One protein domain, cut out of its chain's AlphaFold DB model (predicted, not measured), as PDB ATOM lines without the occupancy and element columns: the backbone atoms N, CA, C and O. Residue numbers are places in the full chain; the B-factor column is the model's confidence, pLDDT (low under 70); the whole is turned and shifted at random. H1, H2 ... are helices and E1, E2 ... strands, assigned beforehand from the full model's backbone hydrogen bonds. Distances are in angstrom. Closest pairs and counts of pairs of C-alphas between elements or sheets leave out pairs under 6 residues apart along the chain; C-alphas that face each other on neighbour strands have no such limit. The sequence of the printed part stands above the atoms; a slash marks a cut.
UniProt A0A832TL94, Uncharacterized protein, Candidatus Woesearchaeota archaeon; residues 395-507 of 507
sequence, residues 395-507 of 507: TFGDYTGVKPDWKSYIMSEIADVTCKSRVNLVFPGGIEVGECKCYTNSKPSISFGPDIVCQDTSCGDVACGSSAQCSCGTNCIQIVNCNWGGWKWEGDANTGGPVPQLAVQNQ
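This is residues 395 to 507 of the 507 residues of an uncharacterized protein of Candidatus Woesearchaeota archaeon (UniProt A0A832TL94). The domain is a long, thin rod built of four two-stranded ribbons placed along its length: the hairpin E2-E3 lies toward one end, the hairpin E5-E6 at the other, and between them the pair E1-E4 and the hairpin E7-E8 make the middle, E8 beside E1. The short helix H1 lies by the E1-E4 pair, nearest E4, and the loop of residues 493 to 498 sticks out. The printed part has 113 residues with one named helix and eight named strands, in the order H1 E1 E2 E3 E4 E5 E6 E7 E8; each of the four sheets is antiparallel. The class is mostly strand, though under half of the residues are in named elements. The whole is extended, with a radius of gyration of the C-alphas of 20.6 A and spans of 76 by 24 by 17 A.

E7, residues 484 to 490, and E8, residues 501 to 506, form an antiparallel hairpin, their directions at 148 degrees; N 488 and O 503 are within hydrogen-bond range at 3.0 A. E1, residues 423 to 426, comes closest to E8 at the C-alphas of Val 423 and Leu 502, 6.1 A apart. E1 is antiparallel to E4, residues 445 to 448, at 157 degrees, with N 424 and O 447 at 2.8 A. H1, residues 407 to 414, comes closest to E4 at the C-alphas of Ile 410 and Ile 446, 7.8 A apart. Every O i to N i+4 pair of H1 is within hydrogen-bond range. H1 and E7 are only just apart, their closest C-alphas at 8.3 A. E2, residues 431 to 433, and E3, residues 436 to 440, form an antiparallel hairpin at 148 degrees, with N 431 and O 438 at 2.9 A. Residues 399 to 400 pair antiparallel with residues 439 to 440 of E3. E5, residues 467 to 473, and E6, residues 476 to 481, form an antiparallel hairpin at 155 degrees, with N 470 and O 478 at 2.9 A. E6 runs on into E7 across a break of 2 residues, at 39 degrees.

From first to last C-alpha, E5 measures 18.8 A, E7 17.1 A, E6 16.6 A, E8 16.0 A and H1 10.7 A. H1 begins at C-alpha 407 (-37.542, 41.798, 28.232), E5 ends at C-alpha 473 (-67.857, 17.748, 59.862), and E8 ends at C-alpha 506 (-48.752, 30.865, 45.544).

The two C-alphas farthest apart, those of Gly 434 and Thr 474, are 75.8 A apart. The printed part has no cut. The link from E4 to E5, 18 residues, is long; within it residues 453 to 454 pair antiparallel with residues 462 to 463. The mean pLDDT of the printed part is 80.7, and residues 488 to 507 are under 70.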
ATOM      1  N   THR A 395     -21.637  40.425   9.501       88.25
ATOM      2  CA  THR A 395     -21.089  39.533   8.459       88.25
ATOM      3  C   THR A 395     -21.419  38.053   8.688       88.25
ATOM      4  O   THR A 395     -21.403  37.270   7.739       88.25
ATOM      5  N   PHE A 396     -21.792  37.672   9.917       86.56
ATOM      6  CA  PHE A 396     -22.190  36.313  10.296       86.56
ATOM      7  C   PHE A 396     -23.709  36.078  10.213       86.56
ATOM      8  O   PHE A 396     -24.215  35.088  10.743       86.56
ATOM      9  N   GLY A 397     -24.453  36.957   9.533       89.69
ATOM     10  CA  GLY A 397     -25.894  36.815   9.327       89.69
ATOM     11  C   GLY A 397     -26.704  37.694  10.276       89.69
ATOM     12  O   GLY A 397     -26.622  38.913  10.203       89.69
ATOM     13  N   ASP A 398     -27.519  37.092  11.148       90.00
ATOM     14  CA  ASP A 398     -28.444  37.825  12.029       90.00
ATOM     15  C   ASP A 398     -27.811  38.332  13.337       90.00
ATOM     16  O   ASP A 398     -28.527  38.694  14.273       90.00
ATOM     17  N   TYR A 399     -26.483  38.365  13.415       92.50
ATOM     18  CA  TYR A 399     -25.766  38.731  14.629       92.50
ATOM     19  C   TYR A 399     -25.518  40.239  14.733       92.50
ATOM     20  O   TYR A 399     -25.322  40.933  13.740       92.50
ATOM     21  N   THR A 400     -25.482  40.731  15.967       92.38
ATOM     22  CA  THR A 400     -25.184  42.114  16.351       92.38
ATOM     23  C   THR A 400     -24.111  42.135  17.439       92.38
ATOM     24  O   THR A 400     -23.980  41.200  18.233       92.38
ATOM     25  N   GLY A 401     -23.324  43.209  17.472       86.94
ATOM     26  CA  GLY A 401     -22.342  43.460  18.528       86.94
ATOM     27  C   GLY A 401     -22.972  43.942  19.840       86.94
ATOM     28  O   GLY A 401     -22.278  44.035  20.850       86.94
ATOM     29  N   VAL A 402     -24.275  44.244  19.845       87.00
ATOM     30  CA  VAL A 402     -25.014  44.721  21.018       87.00
ATOM     31  C   VAL A 402     -26.025  43.665  21.439       87.00
ATOM     32  O   VAL A 402     -26.857  43.245  20.646       87.00
ATOM     33  N   LYS A 403     -25.992  43.240  22.706       88.75
ATOM     34  CA  LYS A 403     -26.933  42.243  23.233       88.75
ATOM     35  C   LYS A 403     -28.384  42.753  23.113       88.75
ATOM     36  O   LYS A 403     -28.705  43.744  23.772       88.75
ATOM     37  N   PRO A 404     -29.269  42.086  22.347       88.25
ATOM     38  CA  PRO A 404     -30.658  42.519  22.230       88.25
ATOM     39  C   PRO A 404     -31.401  42.403  23.567       88.25
ATOM     40  O   PRO A 404     -31.272  41.401  24.279       88.25
ATOM     41  N   ASP A 405     -32.205  43.415  23.900       88.31
ATOM     42  CA  ASP A 405     -33.091  43.376  25.065       88.31
ATOM     43  C   ASP A 405     -34.426  42.706  24.705       88.31
ATOM     44  O   ASP A 405     -35.286  43.280  24.034       88.31
ATOM     45  N   TRP A 406     -34.607  41.474  25.182       89.88
ATOM     46  CA  TRP A 406     -35.816  40.679  24.962       89.88
ATOM     47  C   TRP A 406     -36.867  40.826  26.064       89.88
ATOM     48  O   TRP A 406     -37.888  40.138  26.015       89.88
ATOM     49  N   LYS A 407     -36.663  41.702  27.058       86.25
ATOM     50  CA  LYS A 407     -37.542  41.798  28.232       86.25
ATOM     51  C   LYS A 407     -39.000  42.044  27.852       86.25
ATOM     52  O   LYS A 407     -39.876  41.330  28.331       86.25
ATOM     53  N   SER A 408     -39.268  42.998  26.962       85.38
ATOM     54  CA  SER A 408     -40.639  43.317  26.534       85.38
ATOM     55  C   SER A 408     -41.318  42.148  25.816       85.38
ATOM     56  O   SER A 408     -42.489  41.887  26.065       85.38
ATOM     57  N   TYR A 409     -40.576  41.417  24.976       90.75
ATOM     58  CA  TYR A 409     -41.076  40.231  24.277       90.75
ATOM     59  C   TYR A 409     -41.378  39.085  25.250       90.75
ATOM     60  O   TYR A 409     -42.461  38.507  25.213       90.75
ATOM     61  N   ILE A 410     -40.455  38.793  26.170       89.88
ATOM     62  CA  ILE A 410     -40.654  37.751  27.185       89.88
ATOM     63  C   ILE A 410     -41.880  38.085  28.039       89.88
ATOM     64  O   ILE A 410     -42.731  37.225  28.239       89.88
ATOM     65  N   MET A 411     -42.012  39.338  28.488       85.12
ATOM     66  CA  MET A 411     -43.154  39.765  29.300       85.12
ATOM     67  C   MET A 411     -44.481  39.666  28.539       85.12
ATOM     68  O   MET A 411     -45.472  39.271  29.145       85.12
ATOM     69  N   SER A 412     -44.519  39.970  27.235       89.88
ATOM     70  CA  SER A 412     -45.748  39.815  26.444       89.88
ATOM     71  C   SER A 412     -46.158  38.355  26.253       89.88
ATOM     72  O   SER A 412     -47.344  38.061  26.276       89.88
ATOM     73  N   GLU A 413     -45.199  37.439  26.109       91.06
ATOM     74  CA  GLU A 413     -45.486  36.012  25.901       91.06
ATOM     75  C   GLU A 413     -45.936  35.303  27.189       91.06
ATOM     76  O   GLU A 413     -46.682  34.329  27.136       91.06
ATOM     77  N   ILE A 414     -45.504  35.782  28.363       89.81
ATOM     78  CA  ILE A 414     -45.894  35.188  29.654       89.81
ATOM     79  C   ILE A 414     -47.114  35.861  30.294       89.81
ATOM     80  O   ILE A 414     -47.662  35.309  31.249       89.81
ATOM     81  N   ALA A 415     -47.533  37.036  29.806       85.94
ATOM     82  CA  ALA A 415     -48.609  37.828  30.407       85.94
ATOM     83  C   ALA A 415     -49.941  37.066  30.479       85.94
ATOM     84  O   ALA A 415     -50.630  37.140  31.494       85.94
ATOM     85  N   ASP A 416     -50.257  36.292  29.438       83.62
ATOM     86  CA  ASP A 416     -51.507  35.530  29.342       83.62
ATOM     87  C   ASP A 416     -51.380  34.093  29.879       83.62
ATOM     88  O   ASP A 416     -52.359  33.345  29.921       83.62
ATOM     89  N   VAL A 417     -50.179  33.681  30.301       87.88
ATOM     90  CA  VAL A 417     -49.922  32.316  30.767       87.88
ATOM     91  C   VAL A 417     -50.004  32.253  32.282       87.88
ATOM     92  O   VAL A 417     -49.101  32.691  32.994       87.88
ATOM     93  N   THR A 418     -51.082  31.647  32.771       88.00
ATOM     94  CA  THR A 418     -51.345  31.436  34.198       88.00
ATOM     95  C   THR A 418     -51.090  29.985  34.606       88.00
ATOM     96  O   THR A 418     -51.154  29.084  33.771       88.00
ATOM     97  N   CYS A 419     -50.883  29.726  35.902       88.38
ATOM     98  CA  CYS A 419     -50.893  28.369  36.469       88.38
ATOM     99  C   CYS A 419     -49.814  27.400  35.952       88.38
ATOM    100  O   CYS A 419     -49.992  26.189  36.036       88.38
ATOM    101  N   LYS A 420     -48.671  27.902  35.475       89.94
ATOM    102  CA  LYS A 420     -47.517  27.083  35.066       89.94
ATOM    103  C   LYS A 420     -46.412  27.157  36.115       89.94
ATOM    104  O   LYS A 420     -46.069  28.239  36.569       89.94
ATOM    105  N   SER A 421     -45.839  26.012  36.481       83.38
ATOM    106  CA  SER A 421     -44.860  25.891  37.581       83.38
ATOM    107  C   SER A 421     -43.532  26.621  37.352       83.38
ATOM    108  O   SER A 421     -42.854  26.973  38.312       83.38
ATOM    109  N   ARG A 422     -43.139  26.824  36.090       83.69
ATOM    110  CA  ARG A 422     -41.912  27.529  35.693       83.69
ATOM    111  C   ARG A 422     -41.979  27.971  34.235       83.69
ATOM    112  O   ARG A 422     -42.672  27.341  33.432       83.69
ATOM    113  N   VAL A 423     -41.193  28.987  33.893       85.44
ATOM    114  CA  VAL A 423     -40.864  29.351  32.508       85.44
ATOM    115  C   VAL A 423     -39.402  29.004  32.265       85.44
ATOM    116  O   VAL A 423     -38.538  29.395  33.045       85.44
ATOM    117  N   ASN A 424     -39.119  28.267  31.196       85.25
ATOM    118  CA  ASN A 424     -37.763  27.993  30.747       85.25
ATOM    119  C   ASN A 424     -37.472  28.814  29.485       85.25
ATOM    120  O   ASN A 424     -38.158  28.670  28.468       85.25
ATOM    121  N   LEU A 425     -36.463  29.679  29.586       87.88
ATOM    122  CA  LEU A 425     -36.003  30.565  28.525       87.88
ATOM    123  C   LEU A 425     -34.703  30.012  27.950       87.88
ATOM    124  O   LEU A 425     -33.681  29.981  28.632       87.88
ATOM    125  N   VAL A 426     -34.719  29.613  26.682       86.44
ATOM    126  CA  VAL A 426     -33.495  29.225  25.977       86.44
ATOM    127  C   VAL A 426     -33.139  30.342  25.011       86.44
ATOM    128  O   VAL A 426     -33.780  30.524  23.970       86.44
ATOM    129  N   PHE A 427     -32.120  31.109  25.392       85.81
ATOM    130  CA  PHE A 427     -31.518  32.115  24.531       85.81
ATOM    131  C   PHE A 427     -30.662  31.415  23.475       85.81
ATOM    132  O   PHE A 427     -29.879  30.526  23.823       85.81
ATOM    133  N   PRO A 428     -30.801  31.782  22.195       84.12
ATOM    134  CA  PRO A 428     -29.928  31.246  21.177       84.12
ATOM    135  C   PRO A 428     -28.503  31.759  21.434       84.12
ATOM    136  O   PRO A 428     -28.299  32.882  21.903       84.12
ATOM    137  N   GLY A 429     -27.526  30.872  21.246       81.44
ATOM    138  CA  GLY A 429     -26.141  31.122  21.638       81.44
ATOM    139  C   GLY A 429     -25.551  32.335  20.924       81.44
ATOM    140  O   GLY A 429     -25.819  32.569  19.747       81.44
ATOM    141  N   GLY A 430     -24.731  33.099  21.644       87.31
ATOM    142  CA  GLY A 430     -23.805  34.029  21.008       87.31
ATOM    143  C   GLY A 430     -22.606  33.274  20.438       87.31
ATOM    144  O   GLY A 430     -22.288  32.171  20.886       87.31
ATOM    145  N   ILE A 431     -21.931  33.884  19.472       86.38
ATOM    146  CA  ILE A 431     -20.625  33.423  19.000       86.38
ATOM    147  C   ILE A 431     -19.573  34.451  19.404       86.38
ATOM    148  O   ILE A 431     -19.789  35.658  19.298       86.38
ATOM    149  N   GLU A 432     -18.430  33.978  19.882       85.75
ATOM    150  CA  GLU A 432     -17.261  34.828  20.080       85.75
ATOM    151  C   GLU A 432     -16.385  34.706  18.838       85.75
ATOM    152  O   GLU A 432     -15.900  33.624  18.504       85.75
ATOM    153  N   VAL A 433     -16.223  35.814  18.114       78.44
ATOM    154  CA  VAL A 433     -15.372  35.858  16.924       78.44
ATOM    155  C   VAL A 433     -14.287  36.894  17.171       78.44
ATOM    156  O   VAL A 433     -14.528  38.100  17.077       78.44
ATOM    157  N   GLY A 434     -13.082  36.431  17.508       81.81
ATOM    158  CA  GLY A 434     -12.004  37.275  18.037       81.81
ATOM    159  C   GLY A 434     -12.428  37.965  19.338       81.81
ATOM    160  O   GLY A 434     -12.965  37.318  20.224       81.81
ATOM    161  N   GLU A 435     -12.245  39.281  19.437       79.12
ATOM    162  CA  GLU A 435     -12.560  40.089  20.636       79.12
ATOM    163  C   GLU A 435     -14.027  40.568  20.742       79.12
ATOM    164  O   GLU A 435     -14.387  41.297  21.660       79.12
ATOM    165  N   CYS A 436     -14.895  40.210  19.794       83.88
ATOM    166  CA  CYS A 436     -16.276  40.693  19.720       83.88
ATOM    167  C   CYS A 436     -17.183  39.538  20.108       83.88
ATOM    168  O   CYS A 436     -17.122  38.456  19.513       83.88
ATOM    169  N   LYS A 437     -18.051  39.804  21.077       90.25
ATOM    170  CA  LYS A 437     -19.157  38.923  21.430       90.25
ATOM    171  C   LYS A 437     -20.325  39.267  20.520       90.25
ATOM    172  O   LYS A 437     -20.903  40.343  20.635       90.25
ATOM    173  N   CYS A 438     -20.625  38.372  19.592       91.12
ATOM    174  CA  CYS A 438     -21.727  38.528  18.663       91.12
ATOM    175  C   CYS A 438     -22.962  37.832  19.227       91.12
ATOM    176  O   CYS A 438     -22.949  36.632  19.509       91.12
ATOM    177  N   TYR A 439     -24.045  38.585  19.369       92.44
ATOM    178  CA  TYR A 439     -25.331  38.095  19.844       92.44
ATOM    179  C   TYR A 439     -26.272  37.953  18.659       92.44
ATOM    180  O   TYR A 439     -26.339  38.836  17.815       92.44
ATOM    181  N   THR A 440     -27.003  36.853  18.574       91.94
ATOM    182  CA  THR A 440     -28.018  36.692  17.530       91.94
ATOM    183  C   THR A 440     -29.245  37.565  17.823       91.94
ATOM    184  O   THR A 440     -29.653  37.728  18.977       91.94
ATOM    185  N   ASN A 441     -29.851  38.115  16.769       90.88
ATOM    186  CA  ASN A 441     -31.145  38.800  16.828       90.88
ATOM    187  C   ASN A 441     -32.338  37.830  16.812       90.88
ATOM    188  O   ASN A 441     -33.495  38.262  16.803       90.88
ATOM    189  N   SER A 442     -32.089  36.523  16.815       90.88
ATOM    190  CA  SER A 442     -33.137  35.523  16.955       90.88
ATOM    191  C   SER A 442     -33.780  35.585  18.343       90.88
ATOM    192  O   SER A 442     -33.114  35.691  19.375       90.88
ATOM    193  N   LYS A 443     -35.113  35.500  18.366       93.12
ATOM    194  CA  LYS A 443     -35.905  35.532  19.600       93.12
ATOM    195  C   LYS A 443     -35.562  34.338  20.503       93.12
ATOM    196  O   LYS A 443     -35.380  33.232  19.987       93.12
ATOM    197  N   PRO A 444     -35.548  34.509  21.838       91.88
ATOM    198  CA  PRO A 444     -35.430  33.382  22.751       91.88
ATOM    199  C   PRO A 444     -36.631  32.450  22.612       91.88
ATOM    200  O   PRO A 444     -37.768  32.899  22.435       91.88
ATOM    201  N   SER A 445     -36.377  31.148  22.715       91.19
ATOM    202  CA  SER A 445     -37.457  30.165  22.790       91.19
ATOM    203  C   SER A 445     -37.962  30.074  24.228       91.19
ATOM    204  O   SER A 445     -37.180  30.006  25.179       91.19
ATOM    205  N   ILE A 446     -39.284  30.124  24.376       92.00
ATOM    206  CA  ILE A 446     -39.976  30.130  25.663       92.00
ATOM    207  C   ILE A 446     -40.747  28.819  25.765       92.00
ATOM    208  O   ILE A 446     -41.500  28.459  24.861       92.00
ATOM    209  N   SER A 447     -40.549  28.090  26.858       91.12
ATOM    210  CA  SER A 447     -41.303  26.874  27.155       91.12
ATOM    211  C   SER A 447     -41.822  26.909  28.585       91.12
ATOM    212  O   SER A 447     -41.183  27.459  29.481       91.12
ATOM    213  N   PHE A 448     -42.999  26.332  28.801       89.94
ATOM    214  CA  PHE A 448     -43.677  26.352  30.092       89.94
ATOM    215  C   PHE A 448     -43.617  24.975  30.749       89.94
ATOM    216  O   PHE A 448     -43.719  23.947  30.080       89.94
ATOM    217  N   GLY A 449     -43.436  24.962  32.069       86.69
ATOM    218  CA  GLY A 449     -43.498  23.750  32.880       86.69
ATOM    219  C   GLY A 449     -44.908  23.146  32.952       86.69
ATOM    220  O   GLY A 449     -45.843  23.661  32.339       86.69
ATOM    221  N   PRO A 450     -45.090  22.053  33.708       89.88
ATOM    222  CA  PRO A 450     -46.417  21.499  33.965       89.88
ATOM    223  C   PRO A 450     -47.314  22.492  34.717       89.88
ATOM    224  O   PRO A 450     -46.823  23.440  35.349       89.88
ATOM    225  N   ASP A 451     -48.623  22.245  34.645       90.38
ATOM    226  CA  ASP A 451     -49.625  22.987  35.407       90.38
ATOM    227  C   ASP A 451     -49.412  22.817  36.913       90.38
ATOM    228  O   ASP A 451     -49.011  21.754  37.390       90.38
ATOM    229  N   ILE A 452     -49.663  23.888  37.659       87.75
ATOM    230  CA  ILE A 452     -49.561  23.898  39.115       87.75
ATOM    231  C   ILE A 452     -50.791  23.230  39.712       87.75
ATOM    232  O   ILE A 452     -51.932  23.520  39.343       87.75
ATOM    233  N   VAL A 453     -50.534  22.389  40.704       89.81
ATOM    234  CA  VAL A 453     -51.543  21.795  41.568       89.81
ATOM    235  C   VAL A 453     -51.180  22.174  42.998       89.81
ATOM    236  O   VAL A 453     -50.043  21.967  43.420       89.81
ATOM    237  N   CYS A 454     -52.123  22.758  43.731       87.94
ATOM    238  CA  CYS A 454     -51.989  22.937  45.168       87.94
ATOM    239  C   CYS A 454     -52.144  21.559  45.812       87.94
ATOM    240  O   CYS A 454     -53.261  21.049  45.903       87.94
ATOM    241  N   GLN A 455     -51.017  20.946  46.170       88.88
ATOM    242  CA  GLN A 455     -50.974  19.630  46.804       88.88
ATOM    243  C   GLN A 455     -51.270  19.727  48.301       88.88
ATOM    244  O   GLN A 455     -51.133  20.797  48.898       88.88
ATOM    245  N   ASP A 456     -51.692  18.608  48.890       87.56
ATOM    246  CA  ASP A 456     -51.871  18.440  50.340       87.56
ATOM    247  C   ASP A 456     -52.827  19.453  50.993       87.56
ATOM    248  O   ASP A 456     -52.722  19.781  52.178       87.56
ATOM    249  N   THR A 457     -53.805  19.961  50.239       89.81
ATOM    250  CA  THR A 457     -54.839  20.802  50.844       89.81
ATOM    251  C   THR A 457     -55.777  19.956  51.703       89.81
ATOM    252  O   THR A 457     -55.937  18.751  51.497       89.81
ATOM    253  N   SER A 458     -56.494  20.594  52.628       89.94
ATOM    254  CA  SER A 458     -57.512  19.927  53.452       89.94
ATOM    255  C   SER A 458     -58.634  19.261  52.639       89.94
ATOM    256  O   SER A 458     -59.365  18.439  53.182       89.94
ATOM    257  N   CYS A 459     -58.776  19.613  51.355       91.44
ATOM    258  CA  CYS A 459     -59.741  19.029  50.427       91.44
ATOM    259  C   CYS A 459     -59.092  18.165  49.324       91.44
ATOM    260  O   CYS A 459     -59.763  17.848  48.343       91.44
ATOM    261  N   GLY A 460     -57.820  17.775  49.481       92.81
ATOM    262  CA  GLY A 460     -57.031  17.065  48.469       92.81
ATOM    263  C   GLY A 460     -56.359  18.003  47.463       92.81
ATOM    264  O   GLY A 460     -56.331  19.218  47.648       92.81
ATOM    265  N   ASP A 461     -55.804  17.447  46.395       92.25
ATOM    266  CA  ASP A 461     -55.110  18.216  45.361       92.25
ATOM    267  C   ASP A 461     -56.081  19.119  44.579       92.25
ATOM    268  O   ASP A 461     -57.083  18.654  44.030       92.25
ATOM    269  N   VAL A 462     -55.783  20.420  44.500       92.06
ATOM    270  CA  VAL A 462     -56.619  21.410  43.796       92.06
ATOM    271  C   VAL A 462     -55.850  22.001  42.622       92.06
ATOM    272  O   VAL A 462     -54.795  22.608  42.801       92.06
ATOM    273  N   ALA A 463     -56.382  21.849  41.408       91.00
ATOM    274  CA  ALA A 463     -55.797  22.457  40.216       91.00
ATOM    275  C   ALA A 463     -55.785  23.991  40.325       91.00
ATOM    276  O   ALA A 463     -56.751  24.601  40.792       91.00
ATOM    277  N   CYS A 464     -54.707  24.624  39.870       91.62
ATOM    278  CA  CYS A 464     -54.601  26.077  39.866       91.62
ATOM    279  C   CYS A 464     -55.714  26.738  39.029       91.62
ATOM    280  O   CYS A 464     -56.115  26.238  37.978       91.62
ATOM    281  N   GLY A 465     -56.252  27.848  39.534       88.81
ATOM    282  CA  GLY A 465     -57.432  28.532  39.002       88.81
ATOM    283  C   GLY A 465     -58.766  27.885  39.392       88.81
ATOM    284  O   GLY A 465     -59.816  28.371  38.978       88.81
ATOM    285  N   SER A 466     -58.746  26.802  40.174       93.44
ATOM    286  CA  SER A 466     -59.946  26.084  40.609       93.44
ATOM    287  C   SER A 466     -60.150  26.156  42.124       93.44
ATOM    288  O   SER A 466     -59.252  26.505  42.895       93.44
ATOM    289  N   SER A 467     -61.358  25.787  42.550       92.88
ATOM    290  CA  SER A 467     -61.734  25.644  43.956       92.88
ATOM    291  C   SER A 467     -62.249  24.235  44.236       92.88
ATOM    292  O   SER A 467     -63.049  23.720  43.452       92.88
ATOM    293  N   ALA A 468     -61.872  23.644  45.368       93.81
ATOM    294  CA  ALA A 468     -62.423  22.382  45.852       93.81
ATOM    295  C   ALA A 468     -63.237  22.603  47.130       93.81
ATOM    296  O   ALA A 468     -62.892  23.448  47.957       93.81
ATOM    297  N   GLN A 469     -64.318  21.839  47.292       94.44
ATOM    298  CA  GLN A 469     -65.130  21.846  48.508       94.44
ATOM    299  C   GLN A 469     -65.097  20.471  49.165       94.44
ATOM    300  O   GLN A 469     -65.315  19.461  48.498       94.44
ATOM    301  N   CYS A 470     -64.868  20.432  50.473       92.31
ATOM    302  CA  CYS A 470     -64.892  19.208  51.262       92.31
ATOM    303  C   CYS A 470     -65.639  19.415  52.585       92.31
ATOM    304  O   CYS A 470     -65.823  20.539  53.057       92.31
ATOM    305  N   SER A 471     -66.124  18.321  53.172       91.25
ATOM    306  CA  SER A 471     -66.822  18.362  54.460       91.25
ATOM    307  C   SER A 471     -65.815  18.406  55.610       91.25
ATOM    308  O   SER A 471     -64.972  17.519  55.714       91.25
ATOM    309  N   CYS A 472     -65.937  19.399  56.496       88.56
ATOM    310  CA  CYS A 472     -65.151  19.522  57.733       88.56
ATOM    311  C   CYS A 472     -65.897  19.000  58.976       88.56
ATOM    312  O   CYS A 472     -65.472  19.239  60.106       88.56
ATOM    313  N   GLY A 473     -67.024  18.299  58.789       89.12
ATOM    314  CA  GLY A 473     -67.857  17.748  59.862       89.12
ATOM    315  C   GLY A 473     -69.353  18.004  59.652       89.12
ATOM    316  O   GLY A 473     -69.780  18.520  58.618       89.12
ATOM    317  N   THR A 474     -70.181  17.636  60.633       87.00
ATOM    318  CA  THR A 474     -71.638  17.828  60.559       87.00
ATOM    319  C   THR A 474     -71.972  19.319  60.423       87.00
ATOM    320  O   THR A 474     -71.704  20.100  61.331       87.00
ATOM    321  N   ASN A 475     -72.572  19.701  59.291       89.12
ATOM    322  CA  ASN A 475     -72.911  21.082  58.911       89.12
ATOM    323  C   ASN A 475     -71.711  22.021  58.654       89.12
ATOM    324  O   ASN A 475     -71.866  23.236  58.755       89.12
ATOM    325  N   CYS A 476     -70.535  21.490  58.301       88.38
ATOM    326  CA  CYS A 476     -69.345  22.282  57.974       88.38
ATOM    327  C   CYS A 476     -68.872  21.981  56.543       88.38
ATOM    328  O   CYS A 476     -68.547  20.836  56.229       88.38
ATOM    329  N   ILE A 477     -68.822  23.003  55.681       92.44
ATOM    330  CA  ILE A 477     -68.230  22.925  54.336       92.44
ATOM    331  C   ILE A 477     -66.995  23.821  54.321       92.44
ATOM    332  O   ILE A 477     -67.088  25.009  54.630       92.44
ATOM    333  N   GLN A 478     -65.856  23.254  53.943       91.56
ATOM    334  CA  GLN A 478     -64.616  23.981  53.718       91.56
ATOM    335  C   GLN A 478     -64.398  24.144  52.215       91.56
ATOM    336  O   GLN A 478     -64.600  23.201  51.452       91.56
ATOM    337  N   ILE A 479     -63.994  25.343  51.795       92.56
ATOM    338  CA  ILE A 479     -63.673  25.666  50.403       92.56
ATOM    339  C   ILE A 479     -62.195  26.038  50.346       92.56
ATOM    340  O   ILE A 479     -61.760  26.938  51.064       92.56
ATOM    341  N   VAL A 480     -61.438  25.359  49.493       90.75
ATOM    342  CA  VAL A 480     -60.036  25.666  49.204       90.75
ATOM    343  C   VAL A 480     -59.957  26.237  47.796       90.75
ATOM    344  O   VAL A 480     -60.476  25.630  46.864       90.75
ATOM    345  N   ASN A 481     -59.302  27.386  47.640       90.12
ATOM    346  CA  ASN A 481     -59.042  28.005  46.341       90.12
ATOM    347  C   ASN A 481     -57.546  27.915  46.045       90.12
ATOM    348  O   ASN A 481     -56.744  28.299  46.890       90.12
ATOM    349  N   CYS A 482     -57.183  27.439  44.858       89.50
ATOM    350  CA  CYS A 482     -55.801  27.452  44.391       89.50
ATOM    351  C   CYS A 482     -55.643  28.606  43.399       89.50
ATOM    352  O   CYS A 482     -55.944  28.454  42.216       89.50
ATOM    353  N   ASN A 483     -55.237  29.781  43.881       85.25
ATOM    354  CA  ASN A 483     -55.119  30.974  43.046       85.25
ATOM    355  C   ASN A 483     -53.683  31.183  42.568       85.25
ATOM    356  O   ASN A 483     -52.715  30.947  43.285       85.25
ATOM    357  N   TRP A 484     -53.554  31.672  41.338       79.81
ATOM    358  CA  TRP A 484     -52.267  32.038  40.770       79.81
ATOM    359  C   TRP A 484     -51.883  33.460  41.191       79.81
ATOM    360  O   TRP A 484     -52.593  34.409  40.862       79.81
ATOM    361  N   GLY A 485     -50.762  33.613  41.901       79.25
ATOM    362  CA  GLY A 485     -50.265  34.912  42.376       79.25
ATOM    363  C   GLY A 485     -49.449  35.706  41.349       79.25
ATOM    364  O   GLY A 485     -49.009  36.813  41.648       79.25
ATOM    365  N   GLY A 486     -49.249  35.163  40.144       81.25
ATOM    366  CA  GLY A 486     -48.467  35.792  39.081       81.25
ATOM    367  C   GLY A 486     -47.014  35.317  39.006       81.25
ATOM    368  O   GLY A 486     -46.581  34.395  39.705       81.25
ATOM    369  N   TRP A 487     -46.261  35.957  38.112       76.12
ATOM    370  CA  TRP A 487     -44.846  35.685  37.863       76.12
ATOM    371  C   TRP A 487     -43.936  36.580  38.711       76.12
ATOM    372  O   TRP A 487     -44.151  37.791  38.783       76.12
ATOM    373  N   LYS A 488     -42.860  36.016  39.273       67.06
ATOM    374  CA  LYS A 488     -41.783  36.767  39.933       67.06
ATOM    375  C   LYS A 488     -40.438  36.453  39.273       67.06
ATOM    376  O   LYS A 488     -40.093  35.292  39.084       67.06
ATOM    377  N   TRP A 489     -39.679  37.489  38.925       65.38
ATOM    378  CA  TRP A 489     -38.308  37.342  38.428       65.38
ATOM    379  C   TRP A 489     -37.372  36.915  39.568       65.38
ATOM    380  O   TRP A 489     -37.341  37.588  40.600       65.38
ATOM    381  N   GLU A 490     -36.608  35.835  39.388       59.78
ATOM    382  CA  GLU A 490     -35.549  35.416  40.314       59.78
ATOM    383  C   GLU A 490     -34.195  35.301  39.583       59.78
ATOM    384  O   GLU A 490     -34.069  34.643  38.549       59.78
ATOM    385  N   GLY A 491     -33.173  35.976  40.124       48.94
ATOM    386  CA  GLY A 491     -31.800  36.005  39.599       48.94
ATOM    387  C   GLY A 491     -31.406  37.336  38.941       48.94
ATOM    388  O   GLY A 491     -32.100  37.832  38.053       48.94
ATOM    389  N   ASP A 492     -30.275  37.908  39.371       40.38
ATOM    390  CA  ASP A 492     -29.657  39.084  38.747       40.38
ATOM    391  C   ASP A 492     -28.925  38.701  37.450       40.38
ATOM    392  O   ASP A 492     -28.197  37.714  37.377       40.38
ATOM    393  N   ALA A 493     -29.099  39.517  36.410       44.69
ATOM    394  CA  ALA A 493     -28.716  39.230  35.026       44.69
ATOM    395  C   ALA A 493     -27.200  39.274  34.707       44.69
ATOM    396  O   ALA A 493     -26.845  39.319  33.526       44.69
ATOM    397  N   ASN A 494     -26.304  39.292  35.704       40.38
ATOM    398  CA  ASN A 494     -24.944  39.824  35.519       40.38
ATOM    399  C   ASN A 494     -23.758  38.864  35.680       40.38
ATOM    400  O   ASN A 494     -22.618  39.309  35.620       40.38
ATOM    401  N   THR A 495     -23.966  37.558  35.793       34.03
ATOM    402  CA  THR A 495     -22.846  36.600  35.806       34.03
ATOM    403  C   THR A 495     -23.153  35.458  34.858       34.03
ATOM    404  O   THR A 495     -24.228  34.881  34.960       34.03
ATOM    405  N   GLY A 496     -22.246  35.159  33.923       38.50
ATOM    406  CA  GLY A 496     -22.371  34.142  32.865       38.50
ATOM    407  C   GLY A 496     -22.483  32.691  33.359       38.50
ATOM    408  O   GLY A 496     -21.683  31.844  32.982       38.50
ATOM    409  N   GLY A 497     -23.492  32.418  34.181       33.16
ATOM    410  CA  GLY A 497     -23.940  31.145  34.739       33.16
ATOM    411  C   GLY A 497     -25.458  31.214  34.983       33.16
ATOM    412  O   GLY A 497     -26.072  32.218  34.636       33.16
ATOM    413  N   PRO A 498     -26.079  30.134  35.483       34.91
ATOM    414  CA  PRO A 498     -27.293  29.526  34.930       34.91
ATOM    415  C   PRO A 498     -28.470  30.489  34.685       34.91
ATOM    416  O   PRO A 498     -28.723  31.418  35.441       34.91
ATOM    417  N   VAL A 499     -29.193  30.186  33.602       43.38
ATOM    418  CA  VAL A 499     -30.400  30.838  33.062       43.38
ATOM    419  C   VAL A 499     -31.279  31.508  34.138       43.38
ATOM    420  O   VAL A 499     -31.638  30.829  35.101       43.38
ATOM    421  N   PRO A 500     -31.699  32.782  33.965       42.84
ATOM    422  CA  PRO A 500     -32.645  33.428  34.877       42.84
ATOM    423  C   PRO A 500     -33.941  32.613  34.968       42.84
ATOM    424  O   PRO A 500     -34.517  32.242  33.941       42.84
ATOM    425  N   GLN A 501     -34.398  32.327  36.188       45.28
ATOM    426  CA  GLN A 501     -35.620  31.562  36.431       45.28
ATOM    427  C   GLN A 501     -36.708  32.494  36.963       45.28
ATOM    428  O   GLN A 501     -36.503  33.259  37.898       45.28
ATOM    429  N   LEU A 502     -37.895  32.443  36.362       47.88
ATOM    430  CA  LEU A 502     -39.083  33.042  36.959       47.88
ATOM    431  C   LEU A 502     -39.737  32.014  37.882       47.88
ATOM    432  O   LEU A 502     -40.107  30.927  37.429       47.88
ATOM    433  N   ALA A 503     -39.881  32.366  39.158       47.84
ATOM    434  CA  ALA A 503     -40.574  31.556  40.152       47.84
ATOM    435  C   ALA A 503     -42.021  32.021  40.339       47.84
ATOM    436  O   ALA A 503     -42.393  33.158  40.027       47.84
ATOM    437  N   VAL A 504     -42.848  31.115  40.856       40.84
ATOM    438  CA  VAL A 504     -44.281  31.340  41.059       40.84
ATOM    439  C   VAL A 504     -44.550  31.757  42.499       40.84
ATOM    440  O   VAL A 504     -44.022  31.155  43.432       40.84
ATOM    441  N   GLN A 505     -45.414  32.756  42.688       40.81
ATOM    442  CA  GLN A 505     -46.032  33.022  43.986       40.81
ATOM    443  C   GLN A 505     -47.364  32.273  44.093       40.81
ATOM    444  O   GLN A 505     -48.283  32.517  43.311       40.81
ATOM    445  N   ASN A 506     -47.469  31.390  45.084       39.22
ATOM    446  CA  ASN A 506     -48.752  30.865  45.544       39.22
ATOM    447  C   ASN A 506     -49.259  31.781  46.668       39.22
ATOM    448  O   ASN A 506     -48.489  32.104  47.575       39.22
ATOM    449  N   GLN A 507     -50.519  32.215  46.587       42.53
ATOM    450  CA  GLN A 507     -51.222  32.905  47.674       42.53
ATOM    451  C   GLN A 507     -52.331  32.028  48.231       42.53
ATOM    452  O   GLN A 507     -53.069  31.438  47.407       42.53
TER     453      GLN A 507